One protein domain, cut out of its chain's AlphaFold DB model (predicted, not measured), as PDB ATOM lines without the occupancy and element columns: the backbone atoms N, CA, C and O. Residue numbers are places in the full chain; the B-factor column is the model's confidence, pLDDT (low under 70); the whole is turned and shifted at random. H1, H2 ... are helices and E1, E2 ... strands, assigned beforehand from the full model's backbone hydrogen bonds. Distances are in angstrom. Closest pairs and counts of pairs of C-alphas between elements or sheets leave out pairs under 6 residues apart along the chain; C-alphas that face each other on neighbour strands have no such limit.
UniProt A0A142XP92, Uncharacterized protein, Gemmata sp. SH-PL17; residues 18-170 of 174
ATOM      1  N   TRP A  18      -3.387 -13.234 -39.199       94.31
ATOM      2  CA  TRP A  18      -3.910 -11.932 -39.591       94.31
ATOM      3  C   TRP A  18      -5.004 -11.423 -38.643       94.31
ATOM      4  O   TRP A  18      -4.993 -10.247 -38.274       94.31
ATOM      5  N   ASP A  19      -5.922 -12.291 -38.216       94.06
ATOM      6  CA  ASP A  19      -6.976 -11.920 -37.267       94.06
ATOM      7  C   ASP A  19      -6.371 -11.568 -35.901       94.06
ATOM      8  O   ASP A  19      -6.741 -10.569 -35.280       94.06
ATOM      9  N   ASP A  20      -5.380 -12.348 -35.463       95.44
ATOM     10  CA  ASP A  20      -4.633 -12.099 -34.228       95.44
ATOM     11  C   ASP A  20      -3.829 -10.797 -34.298       95.44
ATOM     12  O   ASP A  20      -3.824 -10.008 -33.347       95.44
ATOM     13  N   PHE A  21      -3.211 -10.521 -35.448       97.44
ATOM     14  CA  PHE A  21      -2.548  -9.250 -35.704       97.44
ATOM     15  C   PHE A  21      -3.509  -8.070 -35.596       97.44
ATOM     16  O   PHE A  21      -3.213  -7.109 -34.887       97.44
ATOM     17  N   LEU A  22      -4.646  -8.114 -36.295       96.94
ATOM     18  CA  LEU A  22      -5.590  -7.000 -36.317       96.94
ATOM     19  C   LEU A  22      -6.171  -6.719 -34.932       96.94
ATOM     20  O   LEU A  22      -6.247  -5.554 -34.529       96.94
ATOM     21  N   ASP A  23      -6.530  -7.758 -34.179       96.19
ATOM     22  CA  ASP A  23      -6.992  -7.607 -32.797       96.19
ATOM     23  C   ASP A  23      -5.902  -7.005 -31.903       96.19
ATOM     24  O   ASP A  23      -6.157  -6.051 -31.159       96.19
ATOM     25  N   GLY A  24      -4.660  -7.476 -32.037       97.38
ATOM     26  CA  GLY A  24      -3.514  -6.884 -31.354       97.38
ATOM     27  C   GLY A  24      -3.313  -5.412 -31.725       97.38
ATOM     28  O   GLY A  24      -3.121  -4.568 -30.846       97.38
ATOM     29  N   ALA A  25      -3.412  -5.078 -33.014       97.44
ATOM     30  CA  ALA A  25      -3.205  -3.735 -33.542       97.44
ATOM     31  C   ALA A  25      -4.262  -2.760 -33.010       97.44
ATOM     32  O   ALA A  25      -3.916  -1.626 -32.666       97.44
ATOM     33  N   ARG A  26      -5.518  -3.209 -32.870       96.44
ATOM     34  CA  ARG A  26      -6.605  -2.459 -32.216       96.44
ATOM     35  C   ARG A  26      -6.289  -2.155 -30.748       96.44
ATOM     36  O   ARG A  26      -6.637  -1.077 -30.277       96.44
ATOM     37  N   GLY A  27      -5.601  -3.060 -30.050       95.56
ATOM     38  CA  GLY A  27      -5.188  -2.878 -28.654       95.56
ATOM     39  C   GLY A  27      -3.968  -1.971 -28.452       95.56
ATOM     40  O   GLY A  27      -3.822  -1.378 -27.384       95.56
ATOM     41  N   VAL A  28      -3.087  -1.841 -29.452       96.19
ATOM     42  CA  VAL A  28      -1.828  -1.073 -29.330       96.19
ATOM     43  C   VAL A  28      -1.783   0.208 -30.163       96.19
ATOM     44  O   VAL A  28      -0.802   0.946 -30.094       96.19
ATOM     45  N   SER A  29      -2.834   0.510 -30.926       96.19
ATOM     46  CA  SER A  29      -2.929   1.708 -31.769       96.19
ATOM     47  C   SER A  29      -4.078   2.614 -31.343       96.19
ATOM     48  O   SER A  29      -4.957   2.245 -30.570       96.19
ATOM     49  N   ASP A  30      -4.093   3.835 -31.874       95.62
ATOM     50  CA  ASP A  30      -5.268   4.693 -31.759       95.62
ATOM     51  C   ASP A  30      -6.419   4.141 -32.614       95.62
ATOM     52  O   ASP A  30      -6.277   4.039 -33.836       95.62
ATOM     53  N   SER A  31      -7.554   3.803 -31.995       94.69
ATOM     54  CA  SER A  31      -8.677   3.141 -32.676       94.69
ATOM     55  C   SER A  31      -9.224   3.962 -33.846       94.69
ATOM     56  O   SER A  31      -9.471   3.416 -34.920       94.69
ATOM     57  N   ALA A  32      -9.331   5.286 -33.696       95.75
ATOM     58  CA  ALA A  32      -9.819   6.166 -34.752       95.75
ATOM     59  C   ALA A  32      -8.824   6.288 -35.919       95.75
ATOM     60  O   ALA A  32      -9.233   6.377 -37.081       95.75
ATOM     61  N   LYS A  33      -7.511   6.294 -35.644       96.31
ATOM     62  CA  LYS A  33      -6.482   6.328 -36.702       96.31
ATOM     63  C   LYS A  33      -6.373   4.985 -37.427       96.31
ATOM     64  O   LYS A  33      -6.232   4.998 -38.649       96.31
ATOM     65  N   LEU A  34      -6.483   3.865 -36.708       97.62
ATOM     66  CA  LEU A  34      -6.493   2.524 -37.297       97.62
ATOM     67  C   LEU A  34      -7.740   2.306 -38.154       97.62
ATOM     68  O   LEU A  34      -7.611   1.900 -39.302       97.62
ATOM     69  N   ALA A  35      -8.926   2.668 -37.658       96.88
ATOM     70  CA  ALA A  35     -10.160   2.592 -38.438       96.88
ATOM     71  C   ALA A  35     -10.048   3.394 -39.744       96.88
ATOM     72  O   ALA A  35     -10.401   2.895 -40.809       96.88
ATOM     73  N   LYS A  36      -9.472   4.605 -39.695       96.50
ATOM     74  CA  LYS A  36      -9.195   5.399 -40.902       96.50
ATOM     75  C   LYS A  36      -8.213   4.707 -41.846       96.50
ATOM     76  O   LYS A  36      -8.439   4.750 -43.047       96.50
ATOM     77  N   ALA A  37      -7.147   4.095 -41.334       97.31
ATOM     78  CA  ALA A  37      -6.192   3.354 -42.158       97.31
ATOM     79  C   ALA A  37      -6.846   2.150 -42.856       97.31
ATOM     80  O   ALA A  37      -6.647   1.963 -44.051       97.31
ATOM     81  N   LEU A  38      -7.685   1.392 -42.145       97.88
ATOM     82  CA  LEU A  38      -8.446   0.282 -42.723       97.88
ATOM     83  C   LEU A  38      -9.460   0.768 -43.764       97.88
ATOM     84  O   LEU A  38      -9.580   0.170 -44.826       97.88
ATOM     85  N   THR A  39     -10.151   1.886 -43.520       96.88
ATOM     86  CA  THR A  39     -11.010   2.511 -44.539       96.88
ATOM     87  C   THR A  39     -10.221   2.911 -45.782       96.88
ATOM     88  O   THR A  39     -10.713   2.703 -46.886       96.88
ATOM     89  N   MET A  40      -9.005   3.443 -45.622       96.25
ATOM     90  CA  MET A  40      -8.136   3.753 -46.760       96.25
ATOM     91  C   MET A  40      -7.805   2.481 -47.547       96.25
ATOM     92  O   MET A  40      -8.108   2.424 -48.732       96.25
ATOM     93  N   LEU A  41      -7.271   1.455 -46.875       97.38
ATOM     94  CA  LEU A  41      -6.873   0.178 -47.482       97.38
ATOM     95  C   LEU A  41      -8.028  -0.545 -48.191       97.38
ATOM     96  O   LEU A  41      -7.805  -1.165 -49.218       97.38
ATOM     97  N   ARG A  42      -9.261  -0.428 -47.685       97.00
ATOM     98  CA  ARG A  42     -10.473  -0.958 -48.337       97.00
ATOM     99  C   ARG A  42     -10.962  -0.129 -49.525       97.00
ATOM    100  O   ARG A  42     -11.755  -0.628 -50.319       97.00
ATOM    101  N   GLY A  43     -10.592   1.146 -49.587       94.94
ATOM    102  CA  GLY A  43     -11.107   2.084 -50.581       94.94
ATOM    103  C   GLY A  43     -10.361   2.033 -51.909       94.94
ATOM    104  O   GLY A  43     -10.964   2.286 -52.946       94.94
ATOM    105  N   GLU A  44      -9.064   1.719 -51.889       93.25
ATOM    106  CA  GLU A  44      -8.242   1.664 -53.098       93.25
ATOM    107  C   GLU A  44      -6.992   0.791 -52.929       93.25
ATOM    108  O   GLU A  44      -6.537   0.514 -51.817       93.25
ATOM    109  N   LYS A  45      -6.410   0.400 -54.064       94.62
ATOM    110  CA  LYS A  45      -5.101  -0.249 -54.130       94.62
ATOM    111  C   LYS A  45      -3.993   0.758 -53.810       94.62
ATOM    112  O   LYS A  45      -3.891   1.797 -54.457       94.62
ATOM    113  N   PHE A  46      -3.108   0.413 -52.877       96.31
ATOM    114  CA  PHE A  46      -1.891   1.169 -52.594       96.31
ATOM    115  C   PHE A  46      -0.673   0.485 -53.201       96.31
ATOM    116  O   PHE A  46      -0.530  -0.730 -53.130       96.31
ATOM    117  N   GLN A  47       0.238   1.305 -53.718       96.12
ATOM    118  CA  GLN A  47       1.609   0.919 -54.033       96.12
ATOM    119  C   GLN A  47       2.509   1.371 -52.884       96.12
ATOM    120  O   GLN A  47       2.874   2.546 -52.790       96.12
ATOM    121  N   LEU A  48       2.810   0.453 -51.972       97.56
ATOM    122  CA  LEU A  48       3.643   0.704 -50.804       97.56
ATOM    123  C   LEU A  48       5.110   0.493 -51.174       97.56
ATOM    124  O   LEU A  48       5.605  -0.629 -51.211       97.56
ATOM    125  N   TYR A  49       5.819   1.585 -51.438       98.00
ATOM    126  CA  TYR A  49       7.274   1.551 -51.567       98.00
ATOM    127  C   TYR A  49       7.865   1.531 -50.167       98.00
ATOM    128  O   TYR A  49       7.698   2.502 -49.429       98.00
ATOM    129  N   ALA A  50       8.507   0.435 -49.778       98.06
ATOM    130  CA  ALA A  50       8.990   0.253 -48.419       98.06
ATOM    131  C   ALA A  50      10.388  -0.361 -48.384       98.06
ATOM    132  O   ALA A  50      10.753  -1.154 -49.250       98.06
ATOM    133  N   ASP A  51      11.135   0.003 -47.349       97.44
ATOM    134  CA  ASP A  51      12.343  -0.670 -46.905       97.44
ATOM    135  C   ASP A  51      12.072  -1.222 -45.506       97.44
ATOM    136  O   ASP A  51      11.835  -0.468 -44.556       97.44
ATOM    137  N   VAL A  52      12.071  -2.548 -45.393       97.50
ATOM    138  CA  VAL A  52      11.943  -3.257 -44.119       97.50
ATOM    139  C   VAL A  52      13.344  -3.663 -43.683       97.50
ATOM    140  O   VAL A  52      13.990  -4.478 -44.335       97.50
ATOM    141  N   GLN A  53      13.817  -3.062 -42.599       96.69
ATOM    142  CA  GLN A  53      15.111  -3.339 -41.986       96.69
ATOM    143  C   GLN A  53      14.902  -3.986 -40.610       96.69
ATOM    144  O   GLN A  53      13.819  -3.852 -40.032       96.69
ATOM    145  N   PRO A  54      15.920  -4.649 -40.033       96.69
ATOM    146  CA  PRO A  54      15.801  -5.260 -38.706       96.69
ATOM    147  C   PRO A  54      15.399  -4.276 -37.595       96.69
ATOM    148  O   PRO A  54      14.771  -4.664 -36.613       96.69
ATOM    149  N   GLU A  55      15.758  -3.000 -37.740       96.88
ATOM    150  CA  GLU A  55      15.593  -1.983 -36.693       96.88
ATOM    151  C   GLU A  55      14.437  -1.017 -36.968       96.88
ATOM    152  O   GLU A  55      13.931  -0.358 -36.055       96.88
ATOM    153  N   PHE A  56      14.026  -0.892 -38.227       96.81
ATOM    154  CA  PHE A  56      12.956   0.006 -38.625       96.81
ATOM    155  C   PHE A  56      12.329  -0.405 -39.950       96.81
ATOM    156  O   PHE A  56      12.930  -1.072 -40.783       96.81
ATOM    157  N   VAL A  57      11.122   0.091 -40.175       98.25
ATOM    158  CA  VAL A  57      10.499   0.151 -41.490       98.25
ATOM    159  C   VAL A  57      10.358   1.609 -41.886       98.25
ATOM    160  O   VAL A  57       9.942   2.442 -41.073       98.25
ATOM    161  N   CYS A  58      10.694   1.934 -43.128       98.00
ATOM    162  CA  CYS A  58      10.322   3.202 -43.736       98.00
ATOM    163  C   CYS A  58       9.696   2.985 -45.110       98.00
ATOM    164  O   CYS A  58       9.874   1.944 -45.734       98.00
ATOM    165  N   GLY A  59       8.909   3.947 -45.573       98.06
ATOM    166  CA  GLY A  59       8.265   3.825 -46.869       98.06
ATOM    167  C   GLY A  59       7.399   5.010 -47.240       98.06
ATOM    168  O   GLY A  59       7.214   5.939 -46.452       98.06
ATOM    169  N   VAL A  60       6.862   4.965 -48.452       98.12
ATOM    170  CA  VAL A  60       6.013   6.001 -49.030       98.12
ATOM    171  C   VAL A  60       4.581   5.501 -49.159       98.12
ATOM    172  O   VAL A  60       4.326   4.414 -49.669       98.12
ATOM    173  N   VAL A  61       3.637   6.338 -48.727       97.06
ATOM    174  CA  VAL A  61       2.195   6.132 -48.898       97.06
ATOM    175  C   VAL A  61       1.619   7.312 -49.676       97.06
ATOM    176  O   VAL A  61       1.768   8.466 -49.263       97.06
ATOM    177  N   ARG A  62       0.957   7.042 -50.806       94.56
ATOM    178  CA  ARG A  62       0.268   8.073 -51.601       94.56
ATOM    179  C   ARG A  62      -0.976   8.598 -50.873       94.56
ATOM    180  O   ARG A  62      -1.609   7.899 -50.086       94.56
ATOM    181  N   SER A  63      -1.314   9.864 -51.103       91.12
ATOM    182  CA  SER A  63      -2.532  10.478 -50.573       91.12
ATOM    183  C   SER A  63      -3.738  10.152 -51.455       91.12
ATOM    184  O   SER A  63      -3.694  10.416 -52.649       91.12
ATOM    185  N   GLN A  64      -4.851   9.710 -50.861       85.94
ATOM    186  CA  GLN A  64      -6.094   9.472 -51.623       85.94
ATOM    187  C   GLN A  64      -6.696  10.766 -52.190       85.94
ATOM    188  O   GLN A  64      -7.348  10.776 -53.224       85.94
ATOM    189  N   SER A  65      -6.504  11.890 -51.492       85.88
ATOM    190  CA  SER A  65      -7.117  13.172 -51.856       85.88
ATOM    191  C   SER A  65      -6.245  14.020 -52.784       85.88
ATOM    192  O   SER A  65      -6.586  15.166 -53.058       85.88
ATOM    193  N   SER A  66      -5.062  13.537 -53.178       87.56
ATOM    194  CA  SER A  66      -4.137  14.280 -54.036       87.56
ATOM    195  C   SER A  66      -3.137  13.334 -54.695       87.56
ATOM    196  O   SER A  66      -2.244  12.815 -54.029       87.56
ATOM    197  N   GLY A  67      -3.233  13.184 -56.019       84.88
ATOM    198  CA  GLY A  67      -2.354  12.293 -56.787       84.88
ATOM    199  C   GLY A  67      -0.866  12.670 -56.752       84.88
ATOM    200  O   GLY A  67      -0.011  11.817 -56.981       84.88
ATOM    201  N   SER A  68      -0.541  13.924 -56.422       88.88
ATOM    202  CA  SER A  68       0.837  14.417 -56.312       88.88
ATOM    203  C   SER A  68       1.388  14.404 -54.886       88.88
ATOM    204  O   SER A  68       2.587  14.601 -54.695       88.88
ATOM    205  N   ARG A  69       0.552  14.190 -53.862       94.12
ATOM    206  CA  ARG A  69       0.991  14.205 -52.463       94.12
ATOM    207  C   ARG A  69       1.331  12.799 -51.999       94.12
ATOM    208  O   ARG A  69       0.508  11.889 -52.078       94.12
ATOM    209  N   VAL A  70       2.513  12.658 -51.414       96.12
ATOM    210  CA  VAL A  70       2.956  11.414 -50.791       96.12
ATOM    211  C   VAL A  70       3.480  11.669 -49.383       96.12
ATOM    212  O   VAL A  70       3.910  12.776 -49.050       96.12
ATOM    213  N   TYR A  71       3.418  10.641 -48.546       97.31
ATOM    214  CA  TYR A  71       3.882  10.676 -47.170       97.31
ATOM    215  C   TYR A  71       5.008   9.672 -46.972       97.31
ATOM    216  O   TYR A  71       4.783   8.477 -47.146       97.31
ATOM    217  N   ALA A  72       6.180  10.139 -46.547       97.88
ATOM    218  CA  ALA A  72       7.219   9.260 -46.029       97.88
ATOM    219  C   ALA A  72       6.874   8.917 -44.581       97.88
ATOM    220  O   ALA A  72       6.615   9.808 -43.766       97.88
ATOM    221  N   CYS A  73       6.839   7.629 -44.273       97.75
ATOM    222  CA  CYS A  73       6.482   7.076 -42.979       97.75
ATOM    223  C   CYS A  73       7.649   6.237 -42.451       97.75
ATOM    224  O   CYS A  73       8.317   5.565 -43.226       97.75
ATOM    225  N   ARG A  74       7.884   6.269 -41.138       97.00
ATOM    226  CA  ARG A  74       8.884   5.447 -40.446       97.00
ATOM    227  C   ARG A  74       8.310   4.926 -39.138       97.00
ATOM    228  O   ARG A  74       7.674   5.697 -38.415       97.00
ATOM    229  N   LEU A  75       8.597   3.675 -38.808       97.75
ATOM    230  CA  LEU A  75       8.398   3.084 -37.487       97.75
ATOM    231  C   LEU A  75       9.648   2.282 -37.123       97.75
ATOM    232  O   LEU A  75      10.095   1.475 -37.928       97.75
ATOM    233  N   ALA A  76      10.205   2.517 -35.941       96.50
ATOM    234  CA  ALA A  76      11.392   1.820 -35.458       96.50
ATOM    235  C   ALA A  76      11.119   1.002 -34.196       96.50
ATOM    236  O   ALA A  76      10.171   1.277 -33.452       96.50
ATOM    237  N   ASN A  77      11.994   0.029 -33.950       96.75
ATOM    238  CA  ASN A  77      11.951  -0.860 -32.791       96.75
ATOM    239  C   ASN A  77      12.079  -0.126 -31.442       96.75
ATOM    240  O   ASN A  77      11.546  -0.580 -30.435       96.75
ATOM    241  N   ASP A  78      12.687   1.062 -31.422       94.75
ATOM    242  CA  ASP A  78      12.809   1.925 -30.241       94.75
ATOM    243  C   ASP A  78      11.534   2.750 -29.940       94.75
ATOM    244  O   ASP A  78      11.529   3.641 -29.075       94.75
ATOM    245  N   GLY A  79      10.458   2.500 -30.693       93.44
ATOM    246  CA  GLY A  79       9.177   3.191 -30.605       93.44
ATOM    247  C   GLY A  79       9.173   4.588 -31.226       93.44
ATOM    248  O   GLY A  79       8.162   5.284 -31.141       93.44
ATOM    249  N   LYS A  80      10.265   5.056 -31.847       94.25
ATOM    250  CA  LYS A  80      10.221   6.302 -32.622       94.25
ATOM    251  C   LYS A  80       9.475   6.071 -33.921       94.25
ATOM    252  O   LYS A  80       9.664   5.076 -34.618       94.25
ATOM    253  N   TYR A  81       8.685   7.063 -34.301       95.94
ATOM    254  CA  TYR A  81       7.984   7.055 -35.572       95.94
ATOM    255  C   TYR A  81       8.063   8.415 -36.258       95.94
ATOM    256  O   TYR A  81       8.397   9.438 -35.655       95.94
ATOM    257  N   SER A  82       7.814   8.438 -37.560       96.00
ATOM    258  CA  SER A  82       7.765   9.661 -38.361       96.00
ATOM    259  C   SER A  82       6.710   9.532 -39.444       96.00
ATOM    260  O   SER A  82       6.485   8.454 -39.982       96.00
ATOM    261  N   CYS A  83       6.051  10.641 -39.755       96.12
ATOM    262  CA  CYS A  83       5.264  10.773 -40.968       96.12
ATOM    263  C   CYS A  83       5.271  12.238 -41.395       96.12
ATOM    264  O   CYS A  83       4.885  13.104 -40.605       96.12
ATOM    265  N   CYS A  84       5.697  12.525 -42.619       95.69
ATOM    266  CA  CYS A  84       5.722  13.875 -43.174       95.69
ATOM    267  C   CYS A  84       5.419  13.860 -44.674       95.69
ATOM    268  O   CYS A  84       5.474  12.822 -45.326       95.69
ATOM    269  N   THR A  85       5.044  15.023 -45.196       95.38
ATOM    270  CA  THR A  85       4.911  15.266 -46.643       95.38
ATOM    271  C   THR A  85       6.277  15.507 -47.283       95.38
ATOM    272  O   THR A  85       7.267  15.668 -46.571       95.38
ATOM    273  N   GLN A  86       6.323  15.609 -48.616       92.62
ATOM    274  CA  GLN A  86       7.565  15.843 -49.371       92.62
ATOM    275  C   GLN A  86       8.316  17.122 -48.968       92.62
ATOM    276  O   GLN A  86       9.530  17.183 -49.092       92.62
ATOM    277  N   ASN A  87       7.616  18.112 -48.406       91.81
ATOM    278  CA  ASN A  87       8.222  19.344 -47.888       91.81
ATOM    279  C   ASN A  87       8.708  19.200 -46.432       91.81
ATOM    280  O   ASN A  87       8.872  20.193 -45.728       91.81
ATOM    281  N   LEU A  88       8.848  17.964 -45.937       91.62
ATOM    282  CA  LEU A  88       9.221  17.615 -44.562       91.62
ATOM    283  C   LEU A  88       8.268  18.158 -43.484       91.62
ATOM    284  O   LEU A  88       8.572  18.125 -42.290       91.62
ATOM    285  N   ILE A  89       7.075  18.601 -43.887       91.25
ATOM    286  CA  ILE A  89       6.020  19.027 -42.969       91.25
ATOM    287  C   ILE A  89       5.409  17.777 -42.348       91.25
ATOM    288  O   ILE A  89       4.821  16.947 -43.048       91.25
ATOM    289  N   GLN A  90       5.550  17.652 -41.030       90.81
ATOM    290  CA  GLN A  90       4.997  16.550 -40.252       90.81
ATOM    291  C   GLN A  90       3.486  16.421 -40.460       90.81
ATOM    292  O   GLN A  90       2.739  17.400 -40.447       90.81
ATOM    293  N   CYS A  91       3.007  15.185 -40.578       91.69
ATOM    294  CA  CYS A  91       1.585  14.902 -40.545       91.69
ATOM    295  C   CYS A  91       1.016  15.300 -39.179       91.69
ATOM    296  O   CYS A  91       1.378  14.717 -38.157       91.69
ATOM    297  N   VAL A  92       0.076  16.243 -39.148       81.06
ATOM    298  CA  VAL A  92      -0.532  16.744 -37.900       81.06
ATOM    299  C   VAL A  92      -1.196  15.643 -37.062       81.06
ATOM    300  O   VAL A  92      -1.218  15.715 -35.838       81.06
ATOM    301  N   VAL A  93      -1.663  14.574 -37.712       82.69
ATOM    302  CA  VAL A  93      -2.306  13.417 -37.066       82.69
ATOM    303  C   VAL A  93      -1.282  12.485 -36.400       82.69
ATOM    304  O   VAL A  93      -1.660  11.585 -35.657       82.69
ATOM    305  N   SER A  94       0.017  12.683 -36.636       78.50
ATOM    306  CA  SER A  94       1.080  11.903 -35.992       78.50
ATOM    307  C   SER A  94       1.398  12.365 -34.569       78.50
ATOM    308  O   SER A  94       2.203  11.740 -33.902       78.50
ATOM    309  N   ARG A  95       0.784  13.432 -34.047       78.25
ATOM    310  CA  ARG A  95       1.030  13.834 -32.655       78.25
ATOM    311  C   ARG A  95       0.481  12.777 -31.686       78.25
ATOM    312  O   ARG A  95      -0.681  12.376 -31.798       78.25
ATOM    313  N   GLY A  96       1.324  12.314 -30.762       85.75
ATOM    314  CA  GLY A  96       0.961  11.395 -29.677       85.75
ATOM    315  C   GLY A  96       0.807   9.917 -30.064       85.75
ATOM    316  O   GLY A  96       0.675   9.077 -29.182       85.75
ATOM    317  N   SER A  97       0.771   9.567 -31.353       92.50
ATOM    318  CA  SER A  97       0.736   8.171 -31.828       92.50
ATOM    319  C   SER A  97       0.866   8.080 -33.355       92.50
ATOM    320  O   SER A  97       0.547   9.057 -34.047       92.50
ATOM    321  N   PRO A  98       1.241   6.897 -33.897       96.00
ATOM    322  CA  PRO A  98       1.221   6.608 -35.330       96.00
ATOM    323  C   PRO A  98      -0.029   7.140 -36.040       96.00
ATOM    324  O   PRO A  98      -1.161   6.899 -35.621       96.00
ATOM    325  N   CYS A  99       0.174   7.905 -37.115       96.62
ATOM    326  CA  CYS A  99      -0.927   8.430 -37.920       96.62
ATOM    327  C   CYS A  99      -1.509   7.358 -38.851       96.62
ATOM    328  O   CYS A  99      -0.881   6.330 -39.093       96.62
ATOM    329  N   LYS A 100      -2.664   7.647 -39.462       96.50
ATOM    330  CA  LYS A 100      -3.301   6.734 -40.421       96.50
ATOM    331  C   LYS A 100      -2.381   6.317 -41.581       96.50
ATOM    332  O   LYS A 100      -2.415   5.161 -41.951       96.50
ATOM    333  N   HIS A 101      -1.523   7.200 -42.111       97.56
ATOM    334  CA  HIS A 101      -0.617   6.842 -43.218       97.56
ATOM    335  C   HIS A 101       0.442   5.824 -42.786       97.56
ATOM    336  O   HIS A 101       0.701   4.864 -43.498       97.56
ATOM    337  N   LEU A 102       1.007   5.998 -41.587       97.81
ATOM    338  CA  LEU A 102       1.949   5.025 -41.042       97.81
ATOM    339  C   LEU A 102       1.255   3.684 -40.767       97.81
ATOM    340  O   LEU A 102       1.832   2.635 -41.028       97.81
ATOM    341  N   LEU A 103       0.009   3.712 -40.290       98.38
ATOM    342  CA  LEU A 103      -0.778   2.496 -40.097       98.38
ATOM    343  C   LEU A 103      -1.132   1.819 -41.428       98.38
ATOM    344  O   LEU A 103      -1.065   0.603 -41.491       98.38
ATOM    345  N   VAL A 104      -1.420   2.569 -42.499       98.12
ATOM    346  CA  VAL A 104      -1.584   2.013 -43.857       98.12
ATOM    347  C   VAL A 104      -0.322   1.270 -44.292       98.12
ATOM    348  O   VAL A 104      -0.425   0.129 -44.730       98.12
ATOM    349  N   LEU A 105       0.859   1.877 -44.112       98.62
ATOM    350  CA  LEU A 105       2.134   1.233 -44.436       98.62
ATOM    351  C   LEU A 105       2.317  -0.071 -43.646       98.62
ATOM    352  O   LEU A 105       2.533  -1.122 -44.235       98.62
ATOM    353  N   VAL A 106       2.214  -0.012 -42.317       98.62
ATOM    354  CA  VAL A 106       2.486  -1.163 -41.442       98.62
ATOM    355  C   VAL A 106       1.476  -2.287 -41.666       98.62
ATOM    356  O   VAL A 106       1.872  -3.429 -41.867       98.62
ATOM    357  N   VAL A 107       0.179  -1.974 -41.665       98.44
ATOM    358  CA  VAL A 107      -0.888  -2.970 -41.835       98.44
ATOM    359  C   VAL A 107      -0.834  -3.589 -43.232       98.44
ATOM    360  O   VAL A 107      -0.984  -4.802 -43.358       98.44
ATOM    361  N   GLY A 108      -0.561  -2.789 -44.267       98.19
ATOM    362  CA  GLY A 108      -0.394  -3.291 -45.629       98.19
ATOM    363  C   GLY A 108       0.810  -4.227 -45.774       98.19
ATOM    364  O   GLY A 108       0.670  -5.304 -46.345       98.19
ATOM    365  N   LEU A 109       1.965  -3.875 -45.195       98.50
ATOM    366  CA  LEU A 109       3.161  -4.730 -45.221       98.50
ATOM    367  C   LEU A 109       2.977  -6.032 -44.439       98.50
ATOM    368  O   LEU A 109       3.477  -7.067 -44.873       98.50
ATOM    369  N   VAL A 110       2.254  -5.998 -43.316       98.25
ATOM    370  CA  VAL A 110       1.907  -7.219 -42.576       98.25
ATOM    371  C   VAL A 110       0.991  -8.107 -43.407       98.25
ATOM    372  O   VAL A 110       1.258  -9.298 -43.542       98.25
ATOM    373  N   LYS A 111      -0.054  -7.537 -44.020       97.56
ATOM    374  CA  LYS A 111      -0.980  -8.305 -44.859       97.56
ATOM    375  C   LYS A 111      -0.283  -8.953 -46.056       97.56
ATOM    376  O   LYS A 111      -0.592 -10.089 -46.391       97.56
ATOM    377  N   ALA A 112       0.675  -8.251 -46.653       96.69
ATOM    378  CA  ALA A 112       1.474  -8.743 -47.769       96.69
ATOM    379  C   ALA A 112       2.627  -9.682 -47.355       96.69
ATOM    380  O   ALA A 112       3.368 -10.151 -48.213       96.69
ATOM    381  N   GLY A 113       2.816  -9.950 -46.056       96.88
ATOM    382  CA  GLY A 113       3.867 -10.843 -45.558       96.88
ATOM    383  C   GLY A 113       5.285 -10.257 -45.581       96.88
ATOM    384  O   GLY A 113       6.249 -10.990 -45.383       96.88
ATOM    385  N   HIS A 114       5.436  -8.947 -45.796       97.56
ATOM    386  CA  HIS A 114       6.736  -8.263 -45.816       97.56
ATOM    387  C   HIS A 114       7.187  -7.755 -44.441       97.56
ATOM    388  O   HIS A 114       8.361  -7.436 -44.259       97.56
ATOM    389  N   LEU A 115       6.278  -7.677 -43.466       98.06
ATOM    390  CA  LEU A 115       6.591  -7.368 -42.072       98.06
ATOM    391  C   LEU A 115       5.911  -8.395 -41.165       98.06
ATOM    392  O   LEU A 115       4.703  -8.596 -41.253       98.06
ATOM    393  N   ALA A 116       6.672  -9.034 -40.277       98.06
ATOM    394  CA  ALA A 116       6.116 -10.041 -39.381       98.06
ATOM    395  C   ALA A 116       5.076  -9.419 -38.419       98.06
ATOM    396  O   ALA A 116       5.362  -8.379 -37.808       98.06
ATOM    397  N   PRO A 117       3.905 -10.057 -38.215       98.25
ATOM    398  CA  PRO A 117       2.866  -9.572 -37.307       98.25
ATOM    399  C   PRO A 117       3.365  -9.224 -35.900       98.25
ATOM    400  O   PRO A 117       3.063  -8.150 -35.377       98.25
ATOM    401  N   ALA A 118       4.164 -10.109 -35.297       97.88
ATOM    402  CA  ALA A 118       4.685  -9.929 -33.945       97.88
ATOM    403  C   ALA A 118       5.590  -8.691 -33.837       97.88
ATOM    404  O   ALA A 118       5.411  -7.872 -32.933       97.88
ATOM    405  N   THR A 119       6.495  -8.511 -34.803       98.38
ATOM    406  CA  THR A 119       7.387  -7.346 -34.896       98.38
ATOM    407  C   THR A 119       6.591  -6.053 -35.053       98.38
ATOM    408  O   THR A 119       6.815  -5.090 -34.321       98.38
ATOM    409  N   ALA A 120       5.606  -6.033 -35.955       98.38
ATOM    410  CA  ALA A 120       4.747  -4.871 -36.153       98.38
ATOM    411  C   ALA A 120       3.993  -4.488 -34.869       98.38
ATOM    412  O   ALA A 120       3.958  -3.313 -34.499       98.38
ATOM    413  N   LEU A 121       3.418  -5.468 -34.164       98.38
ATOM    414  CA  LEU A 121       2.711  -5.240 -32.902       98.38
ATOM    415  C   LEU A 121       3.627  -4.695 -31.811       98.38
ATOM    416  O   LEU A 121       3.239  -3.771 -31.091       98.38
ATOM    417  N   GLU A 122       4.828  -5.251 -31.678       98.19
ATOM    418  CA  GLU A 122       5.819  -4.781 -30.717       98.19
ATOM    419  C   GLU A 122       6.193  -3.319 -30.978       98.19
ATOM    420  O   GLU A 122       6.124  -2.484 -30.071       98.19
ATOM    421  N   TRP A 123       6.504  -2.979 -32.228       98.19
ATOM    422  CA  TRP A 123       6.917  -1.627 -32.590       98.19
ATOM    423  C   TRP A 123       5.773  -0.620 -32.451       98.19
ATOM    424  O   TRP A 123       5.976   0.478 -31.930       98.19
ATOM    425  N   LEU A 124       4.546  -0.990 -32.841       98.06
ATOM    426  CA  LEU A 124       3.360  -0.151 -32.642       98.06
ATOM    427  C   LEU A 124       3.088   0.099 -31.154       98.06
ATOM    428  O   LEU A 124       2.811   1.236 -30.765       98.06
ATOM    429  N   ARG A 125       3.239  -0.928 -30.308       97.38
ATOM    430  CA  ARG A 125       3.132  -0.796 -28.848       97.38
ATOM    431  C   ARG A 125       4.188   0.158 -28.298       97.38
ATOM    432  O   ARG A 125       3.852   1.042 -27.507       97.38
ATOM    433  N   GLY A 126       5.438   0.020 -28.744       96.50
ATOM    434  CA  GLY A 126       6.527   0.937 -28.407       96.50
ATOM    435  C   GLY A 126       6.201   2.380 -28.796       96.50
ATOM    436  O   GLY A 126       6.309   3.288 -27.971       96.50
ATOM    437  N   ALA A 127       5.702   2.587 -30.016       95.62
ATOM    438  CA  ALA A 127       5.322   3.902 -30.521       95.62
ATOM    439  C   ALA A 127       4.154   4.537 -29.764       95.62
ATOM    440  O   ALA A 127       4.192   5.731 -29.458       95.62
ATOM    441  N   ARG A 128       3.131   3.751 -29.410       93.00
ATOM    442  CA  ARG A 128       2.005   4.227 -28.600       93.00
ATOM    443  C   ARG A 128       2.441   4.597 -27.187       93.00
ATOM    444  O   ARG A 128       2.017   5.638 -26.697       93.00
ATOM    445  N   LYS A 129       3.294   3.784 -26.553       92.75
ATOM    446  CA  LYS A 129       3.826   4.054 -25.208       92.75
ATOM    447  C   LYS A 129       4.700   5.308 -25.188       92.75
ATOM    448  O   LYS A 129       4.604   6.101 -24.259       92.75
ATOM    449  N   LYS A 130       5.553   5.478 -26.201       91.19
ATOM    450  CA  LYS A 130       6.460   6.624 -26.301       91.19
ATOM    451  C   LYS A 130       5.697   7.906 -26.607       91.19
ATOM    452  O   LYS A 130       5.998   8.937 -26.026       91.19
ATOM    453  N   GLY A 131       4.745   7.861 -27.540       84.50
ATOM    454  CA  GLY A 131       3.940   9.015 -27.950       84.50
ATOM    455  C   GLY A 131       4.713  10.112 -28.698       84.50
ATOM    456  O   GLY A 131       4.098  11.022 -29.249       84.50
ATOM    457  N   LEU A 132       6.038  10.005 -28.796       81.38
ATOM    458  CA  LEU A 132       6.917  10.980 -29.436       81.38
ATOM    459  C   LEU A 132       7.297  10.533 -30.847       81.38
ATOM    460  O   LEU A 132       7.565   9.353 -31.089       81.38
ATOM    461  N   THR A 133       7.378  11.488 -31.769       79.94
ATOM    462  CA  THR A 133       8.055  11.245 -33.046       79.94
ATOM    463  C   THR A 133       9.573  11.176 -32.838       79.94
ATOM    464  O   THR A 133      10.069  11.332 -31.722       79.94
ATOM    465  N   ALA A 134      10.332  10.906 -33.903       70.25
ATOM    466  CA  ALA A 134      11.748  10.553 -33.796       70.25
ATOM    467  C   ALA A 134      12.639  11.559 -33.044       70.25
ATOM    468  O   ALA A 134      13.514  11.135 -32.287       70.25
ATOM    469  N   ASP A 135      12.371  12.857 -33.195       74.50
ATOM    470  CA  ASP A 135      13.078  13.942 -32.503       74.50
ATOM    471  C   ASP A 135      12.140  14.686 -31.529       74.50
ATOM    472  O   ASP A 135      11.888  15.886 -31.641       74.50
ATOM    473  N   GLY A 136      11.482  13.935 -30.639       68.62
ATOM    474  CA  GLY A 136      10.571  14.452 -29.607       68.62
ATOM    475  C   GLY A 136       9.203  14.878 -30.149       68.62
ATOM    476  O   GLY A 136       8.177  14.383 -29.702       68.62
ATOM    477  N   TYR A 137       9.173  15.745 -31.158       78.19
ATOM    478  CA  TYR A 137       7.950  16.168 -31.854       78.19
ATOM    479  C   TYR A 137       8.158  16.415 -33.345       78.19
ATOM    480  O   TYR A 137       7.226  16.849 -34.009       78.19
ATOM    481  N   LYS A 138       9.351  16.143 -33.885       84.69
ATOM    482  CA  LYS A 138       9.663  16.272 -35.314       84.69
ATOM    483  C   LYS A 138       9.902  14.905 -35.966       84.69
ATOM    484  O   LYS A 138      10.233  13.945 -35.256       84.69
ATOM    485  N   PRO A 139       9.699  14.784 -37.291       88.06
ATOM    486  CA  PRO A 139      10.087  13.591 -38.028       88.06
ATOM    487  C   PRO A 139      11.614  13.443 -38.056       88.06
ATOM    488  O   PRO A 139      12.336  14.434 -37.968       88.06
ATOM    489  N   ASP A 140      12.077  12.211 -38.233       91.06
ATOM    490  CA  ASP A 140      13.466  11.877 -38.544       91.06
ATOM    491  C   ASP A 140      13.794  12.405 -39.941       91.06
ATOM    492  O   ASP A 140      13.454  11.769 -40.941       91.06
ATOM    493  N   LYS A 141      14.344  13.620 -40.015       91.19
ATOM    494  CA  LYS A 141      14.542  14.311 -41.292       91.19
ATOM    495  C   LYS A 141      15.487  13.552 -42.209       91.19
ATOM    496  O   LYS A 141      15.235  13.550 -43.409       91.19
ATOM    497  N   ASP A 142      16.501  12.896 -41.669       93.25
ATOM    498  CA  ASP A 142      17.498  12.206 -42.477       93.25
ATOM    499  C   ASP A 142      16.871  10.975 -43.130       93.25
ATOM    500  O   ASP A 142      16.881  10.849 -44.357       93.25
ATOM    501  N   VAL A 143      16.191  10.133 -42.342       93.75
ATOM    502  CA  VAL A 143      15.550   8.919 -42.872       93.75
ATOM    503  C   VAL A 143      14.419   9.254 -43.842       93.75
ATOM    504  O   VAL A 143      14.315   8.649 -44.912       93.75
ATOM    505  N   VAL A 144      13.554  10.220 -43.513       94.31
ATOM    506  CA  VAL A 144      12.433  10.559 -44.406       94.31
ATOM    507  C   VAL A 144      12.900  11.290 -45.670       94.31
ATOM    508  O   VAL A 144      12.314  11.072 -46.728       94.31
ATOM    509  N   THR A 145      13.971  12.093 -45.606       96.56
ATOM    510  CA  THR A 145      14.568  12.722 -46.799       96.56
ATOM    511  C   THR A 145      15.190  11.668 -47.701       96.56
ATOM    512  O   THR A 145      14.889  11.650 -48.892       96.56
ATOM    513  N   ALA A 146      15.974  10.738 -47.147       96.94
ATOM    514  CA  ALA A 146      16.528   9.620 -47.906       96.94
ATOM    515  C   ALA A 146      15.421   8.784 -48.573       96.94
ATOM    516  O   ALA A 146      15.525   8.441 -49.750       96.94
ATOM    517  N   THR A 147      14.314   8.544 -47.862       97.94
ATOM    518  CA  THR A 147      13.136   7.846 -48.405       97.94
ATOM    519  C   THR A 147      12.525   8.605 -49.591       97.94
ATOM    520  O   THR A 147      12.199   7.996 -50.611       97.94
ATOM    521  N   PHE A 148      12.389   9.934 -49.507       97.88
ATOM    522  CA  PHE A 148      11.883  10.738 -50.624       97.88
ATOM    523  C   PHE A 148      12.847  10.799 -51.806       97.88
ATOM    524  O   PHE A 148      12.385  10.722 -52.942       97.88
ATOM    525  N   LEU A 149      14.155  10.910 -51.565       97.81
ATOM    526  CA  LEU A 149      15.163  10.869 -52.626       97.81
ATOM    527  C   LEU A 149      15.113   9.528 -53.361       97.81
ATOM    528  O   LEU A 149      15.045   9.513 -54.587       97.81
ATOM    529  N   LYS A 150      15.031   8.414 -52.625       98.00
ATOM    530  CA  LYS A 150      14.870   7.077 -53.209       98.00
ATOM    531  C   LYS A 150      13.588   6.965 -54.035       98.00
ATOM    532  O   LYS A 150      13.609   6.472 -55.158       98.00
ATOM    533  N   TYR A 151      12.477   7.463 -53.498       97.31
ATOM    534  CA  TYR A 151      11.197   7.483 -54.200       97.31
ATOM    535  C   TYR A 151      11.256   8.318 -55.486       97.31
ATOM    536  O   TYR A 151      10.726   7.903 -56.510       97.31
ATOM    537  N   LYS A 152      11.936   9.469 -55.459       97.06
ATOM    538  CA  LYS A 152      12.118  10.321 -56.638       97.06
ATOM    539  C   LYS A 152      13.030   9.695 -57.684       97.06
ATOM    540  O   LYS A 152      12.684   9.754 -58.857       97.06
ATOM    541  N   GLY A 153      14.116   9.047 -57.267       97.81
ATOM    542  CA  GLY A 153      14.954   8.260 -58.171       97.81
ATOM    543  C   GLY A 153      14.165   7.122 -58.823       97.81
ATOM    544  O   GLY A 153      14.299   6.888 -60.017       97.81
ATOM    545  N   MET A 154      13.257   6.474 -58.087       97.19
ATOM    546  CA  MET A 154      12.340   5.485 -58.667       97.19
ATOM    547  C   MET A 154      11.373   6.113 -59.679       97.19
ATOM    548  O   MET A 154      11.259   5.608 -60.791       97.19
ATOM    549  N   GLU A 155      10.731   7.241 -59.350       95.75
ATOM    550  CA  GLU A 155       9.848   7.947 -60.296       95.75
ATOM    551  C   GLU A 155      10.592   8.404 -61.566       95.75
ATOM    552  O   GLU A 155       9.991   8.454 -62.637       95.75
ATOM    553  N   ALA A 156      11.888   8.712 -61.455       97.75
ATOM    554  CA  ALA A 156      12.757   9.085 -62.571       97.75
ATOM    555  C   ALA A 156      13.312   7.882 -63.364       97.75
ATOM    556  O   ALA A 156      13.947   8.078 -64.397       97.75
ATOM    557  N   GLY A 157      13.086   6.645 -62.906       97.44
ATOM    558  CA  GLY A 157      13.660   5.437 -63.510       97.44
ATOM    559  C   GLY A 157      15.149   5.221 -63.204       97.44
ATOM    560  O   GLY A 157      15.781   4.367 -63.819       97.44
ATOM    561  N   GLU A 158      15.710   5.971 -62.255       98.00
ATOM    562  CA  GLU A 158      17.108   5.882 -61.811       98.00
ATOM    563  C   GLU A 158      17.322   4.764 -60.777       98.00
ATOM    564  O   GLU A 158      18.433   4.259 -60.622       98.00
ATOM    565  N   ILE A 159      16.264   4.377 -60.055       97.56
ATOM    566  CA  ILE A 159      16.301   3.355 -59.002       97.56
ATOM    567  C   ILE A 159      15.209   2.309 -59.267       97.56
ATOM    568  O   ILE A 159      14.026   2.646 -59.282       97.56
ATOM    569  N   ASP A 160      15.577   1.028 -59.385       97.00
ATOM    570  CA  ASP A 160      14.601  -0.076 -59.356       97.00
ATOM    571  C   ASP A 160      14.164  -0.329 -57.906       97.00
ATOM    572  O   ASP A 160      14.783  -1.088 -57.159       97.00
ATOM    573  N   TRP A 161      13.106   0.362 -57.478       97.31
ATOM    574  CA  TRP A 161      12.452   0.127 -56.194       97.31
ATOM    575  C   TRP A 161      11.007  -0.273 -56.449       97.31
ATOM    576  O   TRP A 161      10.193   0.555 -56.844       97.31
ATOM    577  N   ARG A 162      10.679  -1.551 -56.258       96.31
ATOM    578  CA  ARG A 162       9.346  -2.077 -56.577       96.31
ATOM    579  C   ARG A 162       8.395  -1.926 -55.393       96.31
ATOM    580  O   ARG A 162       8.797  -2.216 -54.266       96.31
ATOM    581  N   PRO A 163       7.144  -1.496 -55.622       96.94
ATOM    582  CA  PRO A 163       6.176  -1.390 -54.549       96.94
ATOM    583  C   PRO A 163       5.620  -2.760 -54.164       96.94
ATOM    584  O   PRO A 163       5.515  -3.671 -54.984       96.94
ATOM    585  N   THR A 164       5.181  -2.863 -52.918       97.06
ATOM    586  CA  THR A 164       4.206  -3.863 -52.488       97.06
ATOM    587  C   THR A 164       2.804  -3.358 -52.810       97.06
ATOM    588  O   THR A 164       2.414  -2.276 -52.371       97.06
ATOM    589  N   ASP A 165       2.033  -4.146 -53.547       96.56
ATOM    590  CA  ASP A 165       0.649  -3.826 -53.873       96.56
ATOM    591  C   ASP A 165      -0.304  -4.299 -52.768       96.56
ATOM    592  O   ASP A 165      -0.269  -5.461 -52.372       96.56
ATOM    593  N   THR A 166      -1.192  -3.422 -52.295       96.31
ATOM    594  CA  THR A 166      -2.313  -3.828 -51.433       96.31
ATOM    595  C   THR A 166      -3.551  -4.122 -52.270       96.31
ATOM    596  O   THR A 166      -3.863  -3.385 -53.205       96.31
ATOM    597  N   ILE A 167      -4.307  -5.150 -51.900       95.56
ATOM    598  CA  ILE A 167      -5.571  -5.507 -52.550       95.56
ATOM    599  C   ILE A 167      -6.716  -5.106 -51.607       95.56
ATOM    600  O   ILE A 167      -6.720  -5.563 -50.470       95.56
ATOM    601  N   PRO A 168      -7.665  -4.237 -51.993       96.31
ATOM    602  CA  PRO A 168      -8.721  -3.777 -51.084       96.31
ATOM    603  C   PRO A 168      -9.524  -4.886 -50.397       96.31
ATOM    604  O   PRO A 168      -9.846  -4.789 -49.209       96.31
ATOM    605  N   GLU A 169      -9.804  -5.953 -51.139       95.81
ATOM    606  CA  GLU A 169     -10.588  -7.107 -50.712       95.81
ATOM    607  C   GLU A 169      -9.954  -7.830 -49.517       95.81
ATOM    608  O   GLU A 169     -10.666  -8.337 -48.647       95.81
ATOM    609  N   ASP A 170      -8.623  -7.785 -49.406       93.50
ATOM    610  CA  ASP A 170      -7.859  -8.362 -48.297       93.50
ATOM    611  C   ASP A 170      -8.193  -7.731 -46.936       93.50
ATOM    612  O   ASP A 170      -7.891  -8.308 -45.886       93.50
TER     613      ASP A 170
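What this domain is: This is residues 18 to 170 of the 174 residues of an uncharacterized protein of Gemmata sp. SH-PL17 (UniProt A0A142XP92). One four-stranded sheet, E1 to E4, lies between H5, alone over one face, and H3, which crosses the other. H4 packs beside H3, H2 packs on H3, and H1 packs on H4, farthest out. The printed part has 153 residues, with five named helices and four named strands in the order H1 H2 E1 E2 E3 E4 H3 H4 H5. The sheet's order is E1 - E2 - E3 - E4, antiparallel; the class is mixed. The whole is compact, with a radius of gyration of the C-alphas of 13.9 A and spans of 40 by 37 by 30 A.

How they stand to each other: H1, residues 18 to 28, touches H4, residues 117 to 130, at a shallow tilt of 7 degrees; the closest C-alphas, Val 28 and Arg 125, are 5.0 A apart. H2, residues 31 to 43, touches H3, residues 100 to 111, at a steep tilt of 65 degrees, closest at the C-alphas of Ala 37 and Lys 100, 4.8 A. E1, residues 47 to 52, E2, 56 to 63, E3, 66 to 76, and E4, 81 to 85, form a meander, each strand the antiparallel neighbour of the one before. Within hydrogen-bond range are N 51 and O 58, 2.8 A, N 59 and O 73, 2.9 A, and N 74 and O 82, 2.8 A. H3 is on the sheet at a height of 8.3 A; H5, residues 141 to 155, is on the opposite face at 8.2 A. In the five helices every O i to N i+4 pair is within hydrogen-bond range.

Where its parts are: H1 begins at C-alpha 18, (-3.910, -11.932, -39.591). E3 is 27.2 A long and bends by 59 degrees at residue 69. H5, 20.6 A long, ends at C-alpha 155, (9.848, 7.947, -60.296).

The domain as a whole: The two C-alphas farthest apart, Gly 27 and Glu 158, are 40.9 A apart. The printed part has no cut; the link E4 to H3, 14 residues, is long. Residue 136 alone has pLDDT under 70.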